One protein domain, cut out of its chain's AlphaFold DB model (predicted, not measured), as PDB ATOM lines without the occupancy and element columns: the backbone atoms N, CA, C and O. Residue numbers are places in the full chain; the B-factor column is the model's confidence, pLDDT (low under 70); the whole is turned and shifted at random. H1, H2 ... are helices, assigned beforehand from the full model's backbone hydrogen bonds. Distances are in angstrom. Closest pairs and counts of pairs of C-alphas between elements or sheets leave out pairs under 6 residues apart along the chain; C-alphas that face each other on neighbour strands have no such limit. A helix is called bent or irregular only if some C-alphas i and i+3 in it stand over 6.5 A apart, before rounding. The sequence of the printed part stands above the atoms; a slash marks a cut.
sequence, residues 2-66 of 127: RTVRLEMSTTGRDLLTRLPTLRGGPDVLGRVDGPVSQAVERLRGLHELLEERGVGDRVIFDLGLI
ATOM      1  N   ARG A   2     120.078 127.707 133.073       63.34
ATOM      2  CA  ARG A   2     120.591 126.334 132.917       63.34
ATOM      3  C   ARG A   2     120.323 125.582 134.217       63.34
ATOM      4  O   ARG A   2     120.918 125.905 135.239       63.34
ATOM      5  N   THR A   3     119.427 124.607 134.173       72.12
ATOM      6  CA  THR A   3     119.188 123.700 135.297       72.12
ATOM      7  C   THR A   3     120.372 122.741 135.393       72.12
ATOM      8  O   THR A   3     120.553 121.896 134.520       72.12
ATOM      9  N   VAL A   4     121.203 122.891 136.424       79.31
ATOM     10  CA  VAL A   4     122.273 121.934 136.732       79.31
ATOM     11  C   VAL A   4     121.656 120.805 137.547       79.31
ATOM     12  O   VAL A   4     121.081 121.041 138.608       79.31
ATOM     13  N   ARG A   5     121.746 119.573 137.042       78.31
ATOM     14  CA  ARG A   5     121.342 118.387 137.795       78.31
ATOM     15  C   ARG A   5     122.524 117.960 138.655       78.31
ATOM     16  O   ARG A   5     123.571 117.614 138.120       78.31
ATOM     17  N   LEU A   6     122.360 118.021 139.970       79.69
ATOM     18  CA  LEU A   6     123.350 117.500 140.905       79.69
ATOM     19  C   LEU A   6     123.246 115.971 140.923       79.69
ATOM     20  O   LEU A   6     122.176 115.416 141.189       79.69
ATOM     21  N   GLU A   7     124.351 115.299 140.611       86.69
ATOM     22  CA  GLU A   7     124.513 113.860 140.814       86.69
ATOM     23  C   GLU A   7     124.542 113.606 142.328       86.69
ATOM     24  O   GLU A   7     125.490 113.980 143.015       86.69
ATOM     25  N   MET A   8     123.466 113.043 142.876       85.12
ATOM     26  CA  MET A   8     123.309 112.830 144.317       85.12
ATOM     27  C   MET A   8     122.602 111.512 144.605       85.12
ATOM     28  O   MET A   8     121.665 111.133 143.897       85.12
ATOM     29  N   SER A   9     123.010 110.857 145.694       89.44
ATOM     30  CA  SER A   9     122.321 109.675 146.210       89.44
ATOM     31  C   SER A   9     120.898 110.017 146.663       89.44
ATOM     32  O   SER A   9     120.607 111.146 147.073       89.44
ATOM     33  N   THR A  10     120.003 109.029 146.625       88.69
ATOM     34  CA  THR A  10     118.622 109.175 147.115       88.69
ATOM     35  C   THR A  10     118.598 109.626 148.575       88.69
ATOM     36  O   THR A  10     117.872 110.557 148.910       88.69
ATOM     37  N   THR A  11     119.460 109.043 149.415       88.81
ATOM     38  CA  THR A  11     119.628 109.427 150.825       88.81
ATOM     39  C   THR A  11     120.069 110.880 150.975       88.81
ATOM     40  O   THR A  11     119.502 111.614 151.776       88.81
ATOM     41  N   GLY A  12     121.051 111.326 150.184       88.25
ATOM     42  CA  GLY A  12     121.521 112.712 150.236       88.25
ATOM     43  C   GLY A  12     120.430 113.704 149.838       88.25
ATOM     44  O   GLY A  12     120.288 114.750 150.466       88.25
ATOM     45  N   ARG A  13     119.623 113.367 148.823       90.50
ATOM     46  CA  ARG A  13     118.490 114.202 148.405       90.50
ATOM     47  C   ARG A  13     117.431 114.312 149.499       90.50
ATOM     48  O   ARG A  13     116.994 115.422 149.778       90.50
ATOM     49  N   ASP A  14     117.048 113.189 150.100       90.94
ATOM     50  CA  ASP A  14     116.049 113.154 151.174       90.94
ATOM     51  C   ASP A  14     116.485 114.013 152.369       90.94
ATOM     52  O   ASP A  14     115.735 114.879 152.828       90.94
ATOM     53  N   LEU A  15     117.744 113.862 152.796       91.38
ATOM     54  CA  LEU A  15     118.321 114.647 153.886       91.38
ATOM     55  C   LEU A  15     118.313 116.149 153.592       91.38
ATOM     56  O   LEU A  15     117.882 116.919 154.448       91.38
ATOM     57  N   LEU A  16     118.728 116.575 152.393       89.94
ATOM     58  CA  LEU A  16     118.720 117.997 152.025       89.94
ATOM     59  C   LEU A  16     117.321 118.616 152.084       89.94
ATOM     60  O   LEU A  16     117.186 119.787 152.427       89.94
ATOM     61  N   THR A  17     116.281 117.850 151.753       91.62
ATOM     62  CA  THR A  17     114.902 118.345 151.814       91.62
ATOM     63  C   THR A  17     114.302 118.286 153.213       91.62
ATOM     64  O   THR A  17     113.473 119.127 153.551       91.62
ATOM     65  N   ARG A  18     114.710 117.317 154.040       93.25
ATOM     66  CA  ARG A  18     114.129 117.103 155.370       93.25
ATOM     67  C   ARG A  18     114.808 117.913 156.462       93.25
ATOM     68  O   ARG A  18     114.096 118.498 157.272       93.25
ATOM     69  N   LEU A  19     116.140 117.982 156.498       93.38
ATOM     70  CA  LEU A  19     116.885 118.639 157.584       93.38
ATOM     71  C   LEU A  19     116.400 120.072 157.883       93.38
ATOM     72  O   LEU A  19     116.122 120.346 159.048       93.38
ATOM     73  N   PRO A  20     116.152 120.950 156.884       93.69
ATOM     74  CA  PRO A  20     115.691 122.321 157.141       93.69
ATOM     75  C   PRO A  20     114.281 122.436 157.750       93.69
ATOM     76  O   PRO A  20     113.834 123.515 158.155       93.69
ATOM     77  N   THR A  21     113.536 121.330 157.772       95.12
ATOM     78  CA  THR A  21     112.186 121.257 158.344       95.12
ATOM     79  C   THR A  21     112.183 120.725 159.776       95.12
ATOM     80  O   THR A  21     111.156 120.787 160.446       95.12
ATOM     81  N   LEU A  22     113.315 120.211 160.261       96.19
ATOM     82  CA  LEU A  22     113.412 119.569 161.565       96.19
ATOM     83  C   LEU A  22     113.837 120.579 162.621       96.19
ATOM     84  O   LEU A  22     115.020 120.878 162.783       96.19
ATOM     85  N   ARG A  23     112.826 121.097 163.320       96.69
ATOM     86  CA  ARG A  23     112.965 122.107 164.368       96.69
ATOM     87  C   ARG A  23     112.070 121.745 165.543       96.69
ATOM     88  O   ARG A  23     110.908 121.401 165.322       96.69
ATOM     89  N   GLY A  24     112.587 121.803 166.762       96.81
ATOM     90  CA  GLY A  24     111.813 121.461 167.953       96.81
ATOM     91  C   GLY A  24     112.676 121.057 169.140       96.81
ATOM     92  O   GLY A  24     113.841 121.437 169.232       96.81
ATOM     93  N   GLY A  25     112.081 120.291 170.053       96.88
ATOM     94  CA  GLY A  25     112.769 119.757 171.222       96.88
ATOM     95  C   GLY A  25     113.777 118.652 170.871       96.88
ATOM     96  O   GLY A  25     113.986 118.334 169.697       96.88
ATOM     97  N   PRO A  26     114.405 118.024 171.878       96.44
ATOM     98  CA  PRO A  26     115.410 116.974 171.676       96.44
ATOM     99  C   PRO A  26     114.901 115.764 170.878       96.44
ATOM    100  O   PRO A  26     115.694 115.040 170.275       96.44
ATOM    101  N   ASP A  27     113.586 115.553 170.801       96.25
ATOM    102  CA  ASP A  27     112.968 114.477 170.029       96.25
ATOM    103  C   ASP A  27     113.269 114.565 168.523       96.25
ATOM    104  O   ASP A  27     113.334 113.535 167.845       96.25
ATOM    105  N   VAL A  28     113.530 115.766 167.984       96.62
ATOM    106  CA  VAL A  28     113.892 115.930 166.564       96.62
ATOM    107  C   VAL A  28     115.225 115.267 166.228       96.62
ATOM    108  O   VAL A  28     115.401 114.791 165.104       96.62
ATOM    109  N   LEU A  29     116.129 115.145 167.205       95.69
ATOM    110  CA  LEU A  29     117.396 114.427 167.055       95.69
ATOM    111  C   LEU A  29     117.171 112.925 166.830       95.69
ATOM    112  O   LEU A  29     118.038 112.248 166.291       95.69
ATOM    113  N   GLY A  30     116.022 112.371 167.225       94.56
ATOM    114  CA  GLY A  30     115.646 110.980 166.947       94.56
ATOM    115  C   GLY A  30     115.114 110.748 165.528       94.56
ATOM    116  O   GLY A  30     114.957 109.604 165.114       94.56
ATOM    117  N   ARG A  31     114.827 111.815 164.771       93.88
ATOM    118  CA  ARG A  31     114.151 111.747 163.462       93.88
ATOM    119  C   ARG A  31     115.116 111.730 162.272       93.88
ATOM    120  O   ARG A  31     114.665 111.802 161.124       93.88
ATOM    121  N   VAL A  32     116.422 111.677 162.542       91.25
ATOM    122  CA  VAL A  32     117.493 111.739 161.542       91.25
ATOM    123  C   VAL A  32     118.578 110.725 161.859       91.25
ATOM    124  O   VAL A  32     119.014 110.595 163.000       91.25
ATOM    125  N   ASP A  33     119.040 110.045 160.821       89.00
ATOM    126  CA  ASP A  33     120.035 108.988 160.869       89.00
ATOM    127  C   ASP A  33     120.942 109.012 159.620       89.00
ATOM    128  O   ASP A  33     120.986 109.973 158.843       89.00
ATOM    129  N   GLY A  34     121.750 107.962 159.458       89.88
ATOM    130  CA  GLY A  34     122.644 107.801 158.316       89.88
ATOM    131  C   GLY A  34     123.873 108.727 158.376       89.88
ATOM    132  O   GLY A  34     124.504 108.819 159.435       89.88
ATOM    133  N   PRO A  35     124.250 109.402 157.271       90.31
ATOM    134  CA  PRO A  35     125.489 110.183 157.154       90.31
ATOM    135  C   PRO A  35     125.730 111.244 158.237       90.31
ATOM    136  O   PRO A  35     126.874 111.618 158.480       90.31
ATOM    137  N   VAL A  36     124.675 111.735 158.894       91.75
ATOM    138  CA  VAL A  36     124.757 112.798 159.910       91.75
ATOM    139  C   VAL A  36     124.689 112.281 161.352       91.75
ATOM    140  O   VAL A  36     124.774 113.077 162.286       91.75
ATOM    141  N   SER A  37     124.591 110.962 161.558       93.38
ATOM    142  CA  SER A  37     124.370 110.354 162.884       93.38
ATOM    143  C   SER A  37     125.405 110.782 163.923       93.38
ATOM    144  O   SER A  37     125.061 111.045 165.069       93.38
ATOM    145  N   GLN A  38     126.672 110.927 163.526       95.25
ATOM    146  CA  GLN A  38     127.725 111.355 164.449       95.25
ATOM    147  C   GLN A  38     127.529 112.805 164.930       95.25
ATOM    148  O   GLN A  38     127.867 113.132 166.064       95.25
ATOM    149  N   ALA A  39     127.001 113.691 164.078       94.31
ATOM    150  CA  ALA A  39     126.690 115.066 164.462       94.31
ATOM    151  C   ALA A  39     125.474 115.116 165.392       94.31
ATOM    152  O   ALA A  39     125.513 115.816 166.401       94.31
ATOM    153  N   VAL A  40     124.449 114.321 165.085       95.75
ATOM    154  CA  VAL A  40     123.256 114.158 165.922       95.75
ATOM    155  C   VAL A  40     123.626 113.646 167.315       95.75
ATOM    156  O   VAL A  40     123.174 114.206 168.306       95.75
ATOM    157  N   GLU A  41     124.505 112.649 167.412       96.62
ATOM    158  CA  GLU A  41     124.932 112.097 168.701       96.62
ATOM    159  C   GLU A  41     125.691 113.123 169.553       96.62
ATOM    160  O   GLU A  41     125.471 113.234 170.756       96.62
ATOM    161  N   ARG A  42     126.525 113.964 168.926       96.25
ATOM    162  CA  ARG A  42     127.171 115.083 169.631       96.25
ATOM    163  C   ARG A  42     126.162 116.101 170.162       96.25
ATOM    164  O   ARG A  42     126.382 116.649 171.238       96.25
ATOM    165  N   LEU A  43     125.084 116.371 169.421       97.06
ATOM    166  CA  LEU A  43     124.009 117.254 169.880       97.06
ATOM    167  C   LEU A  43     123.223 116.635 171.043       97.06
ATOM    168  O   LEU A  43     122.878 117.362 171.969       97.06
ATOM    169  N   ARG A  44     123.003 115.311 171.041       97.31
ATOM    170  CA  ARG A  44     122.397 114.597 172.180       97.31
ATOM    171  C   ARG A  44     123.260 114.700 173.431       97.31
ATOM    172  O   ARG A  44     122.765 115.148 174.455       97.31
ATOM    173  N   GLY A  45     124.559 114.417 173.324       97.62
ATOM    174  CA  GLY A  45     125.475 114.575 174.458       97.62
ATOM    175  C   GLY A  45     125.553 116.023 174.963       97.62
ATOM    176  O   GLY A  45     125.630 116.262 176.165       97.62
ATOM    177  N   LEU A  46     125.474 117.016 174.069       96.56
ATOM    178  CA  LEU A  46     125.364 118.421 174.478       96.56
ATOM    179  C   LEU A  46     124.053 118.693 175.232       96.56
ATOM    180  O   LEU A  46     124.082 119.393 176.240       96.56
ATOM    181  N   HIS A  47     122.929 118.146 174.766       97.81
ATOM    182  CA  HIS A  47     121.640 118.271 175.443       97.81
ATOM    183  C   HIS A  47     121.680 117.684 176.853       97.81
ATOM    184  O   HIS A  47     121.275 118.352 177.795       97.81
ATOM    185  N   GLU A  48     122.223 116.476 177.013       98.06
ATOM    186  CA  GLU A  48     122.372 115.810 178.314       98.06
ATOM    187  C   GLU A  48     123.159 116.682 179.303       98.06
ATOM    188  O   GLU A  48     122.717 116.910 180.426       98.06
ATOM    189  N   LEU A  49     124.265 117.286 178.860       97.81
ATOM    190  CA  LEU A  49     125.038 118.217 179.687       97.81
ATOM    191  C   LEU A  49     124.254 119.491 180.061       97.81
ATOM    192  O   LEU A  49     124.522 120.095 181.104       97.81
ATOM    193  N   LEU A  50     123.333 119.948 179.213       97.06
ATOM    194  CA  LEU A  50     122.492 121.123 179.473       97.06
ATOM    195  C   LEU A  50     121.324 120.790 180.412       97.06
ATOM    196  O   LEU A  50     121.009 121.594 181.291       97.06
ATOM    197  N   GLU A  51     120.746 119.597 180.285       97.75
ATOM    198  CA  GLU A  51     119.769 119.020 181.219       97.75
ATOM    199  C   GLU A  51     120.352 118.903 182.628       97.75
ATOM    200  O   GLU A  51     119.776 119.412 183.588       97.75
ATOM    201  N   GLU A  52     121.567 118.360 182.758       98.12
ATOM    202  CA  GLU A  52     122.296 118.290 184.033       98.12
ATOM    203  C   GLU A  52     122.503 119.667 184.692       98.12
ATOM    204  O   GLU A  52     122.697 119.766 185.904       98.12
ATOM    205  N   ARG A  53     122.472 120.746 183.900       97.44
ATOM    206  CA  ARG A  53     122.617 122.138 184.352       97.44
ATOM    207  C   ARG A  53     121.276 122.851 184.549       97.44
ATOM    208  O   ARG A  53     121.280 124.034 184.884       97.44
ATOM    209  N   GLY A  54     120.150 122.164 184.351       97.81
ATOM    210  CA  GLY A  54     118.803 122.711 184.516       97.81
ATOM    211  C   GLY A  54     118.408 123.733 183.448       97.81
ATOM    212  O   GLY A  54     117.586 124.610 183.712       97.81
ATOM    213  N   VAL A  55     119.028 123.676 182.265       96.38
ATOM    214  CA  VAL A  55     118.754 124.604 181.152       96.38
ATOM    215  C   VAL A  55     118.392 123.898 179.841       96.38
ATOM    216  O   VAL A  55     118.234 124.581 178.829       96.38
ATOM    217  N   GLY A  56     118.245 122.569 179.843       96.12
ATOM    218  CA  GLY A  56     117.875 121.781 178.658       96.12
ATOM    219  C   GLY A  56     116.538 122.212 178.048       96.12
ATOM    220  O   GLY A  56     116.475 122.484 176.851       96.12
ATOM    221  N   ASP A  57     115.537 122.483 178.891       96.00
ATOM    222  CA  ASP A  57     114.212 122.996 178.501       96.00
ATOM    223  C   ASP A  57     114.237 124.314 177.702       96.00
ATOM    224  O   ASP A  57     113.254 124.682 177.057       96.00
ATOM    225  N   ARG A  58     115.345 125.066 177.756       95.38
ATOM    226  CA  ARG A  58     115.519 126.340 177.035       95.38
ATOM    227  C   ARG A  58     116.122 126.159 175.641       95.38
ATOM    228  O   ARG A  58     116.353 127.146 174.944       95.38
ATOM    229  N   VAL A  59     116.429 124.926 175.244       96.62
ATOM    230  CA  VAL A  59     117.108 124.604 173.988       96.62
ATOM    231  C   VAL A  59     116.097 124.128 172.956       96.62
ATOM    232  O   VAL A  59     115.316 123.209 173.187       96.62
ATOM    233  N   ILE A  60     116.170 124.718 171.767       97.06
ATOM    234  CA  ILE A  60     115.468 124.245 170.577       97.06
ATOM    235  C   ILE A  60     116.532 123.809 169.576       97.06
ATOM    236  O   ILE A  60     117.459 124.561 169.270       97.06
ATOM    237  N   PHE A  61     116.399 122.596 169.054       97.69
ATOM    238  CA  PHE A  61     117.221 122.117 167.953       97.69
ATOM    239  C   PHE A  61     116.595 122.549 166.637       97.69
ATOM    240  O   PHE A  61     115.453 122.195 166.360       97.69
ATOM    241  N   ASP A  62     117.356 123.266 165.815       96.88
ATOM    242  CA  ASP A  62     117.031 123.557 164.420       96.88
ATOM    243  C   ASP A  62     118.132 122.967 163.532       96.88
ATOM    244  O   ASP A  62     119.253 123.477 163.478       96.88
ATOM    245  N   LEU A  63     117.827 121.863 162.846       95.44
ATOM    246  CA  LEU A  63     118.784 121.177 161.969       95.44
ATOM    247  C   LEU A  63     118.937 121.859 160.598       95.44
ATOM    248  O   LEU A  63     119.729 121.407 159.769       95.44
ATOM    249  N   GLY A  64     118.189 122.937 160.361       93.56
ATOM    250  CA  GLY A  64     118.346 123.852 159.238       93.56
ATOM    251  C   GLY A  64     119.186 125.085 159.555       93.56
ATOM    252  O   GLY A  64     119.460 125.859 158.637       93.56
ATOM    253  N   LEU A  65     119.590 125.287 160.814       93.88
ATOM    254  CA  LEU A  65     120.381 126.447 161.210       93.88
ATOM    255  C   LEU A  65     121.769 126.394 160.564       93.88
ATOM    256  O   LEU A  65     122.598 125.533 160.860       93.88
ATOM    257  N   ILE A  66     122.034 127.371 159.704       89.25
ATOM    258  CA  ILE A  66     123.328 127.597 159.066       89.25
ATOM    259  C   ILE A  66     123.747 129.026 159.395       89.25
ATOM    260  O   ILE A  66     122.925 129.939 159.385       89.25
TER     261      ILE A  66
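This is residues 2 to 66 of the 127 residues of the protein "ATP phosphoribosyltransferase regulatory subunit" of Thermoleophilaceae bacterium (UniProt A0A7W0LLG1). A short helix, H2, and a long one, H3, lie side by side as a helical hairpin; H1 stands beyond one end of this pair, and residues 2 to 10 stick out past H1 as a free arm. After H3 a long unnamed stretch, residues 52 to 66, folds back towards H1, and its residues 61 to 62 make a short antiparallel pairing with residues 23 to 24. The printed part has 65 residues with three named helices, H1, H2 and H3 in chain order, and no named strand, and its class is all helix. The whole is loose, with a radius of gyration of the C-alphas of 14.4 A. The C-alphas span 51 by 19 by 16 A, and the free arm adds to the length: without it the body spans 37 by 18 by 18 A.

The printed part begins at Arg 2, with its C-alpha at (120.591, 126.334, 132.917). H1, residues 10 to 21, is 17.7 A long from first to last C-alpha and begins at C-alpha 10, (118.622, 109.175, 147.115). It is irregular, but only just: C-alphas 17 and 20 are 6.7 A apart. H2 takes residues 26 to 31. H3, residues 34 to 51, is the longest helix, 25.7 A, and ends at C-alpha 51, (119.769, 119.020, 181.219). It is irregular, with C-alphas 35 and 38 being 7.7 A apart, and has a kink of 26 degrees near residue 41.

H2 and H3 form a helical hairpin joined by a tight link of 2 residues. They touch, and their closest C-alphas, those of Leu 29 and Val 40, are 6.0 A apart. H3 touches H2 with residues 40 to 47 alone. The two helices run opposite ways at a shallow tilt of 14 degrees. H1 and H3 are near each other, with 7 pairs of C-alphas within 10 A. H1 and H2 are apart, though a tight link of 4 residues joins them. Of the O i to N i+4 pairs, 6 of 8 in H1, 0 of 2 in H2 and 12 of 14 in H3 are within hydrogen-bond range; in H2, 3 of 3 O i to N i+3 pairs are within range.

The two C-alphas farthest apart are those of Arg 2 and Glu 52, at 51.8 A. The C-alphas of Arg 2 and Ile 66, the first and last printed residues, are 26.3 A apart. The printed part has no cut, and neither link between its helices is long. The mean pLDDT of the printed part is 92.7, and residue 2 alone is under 70.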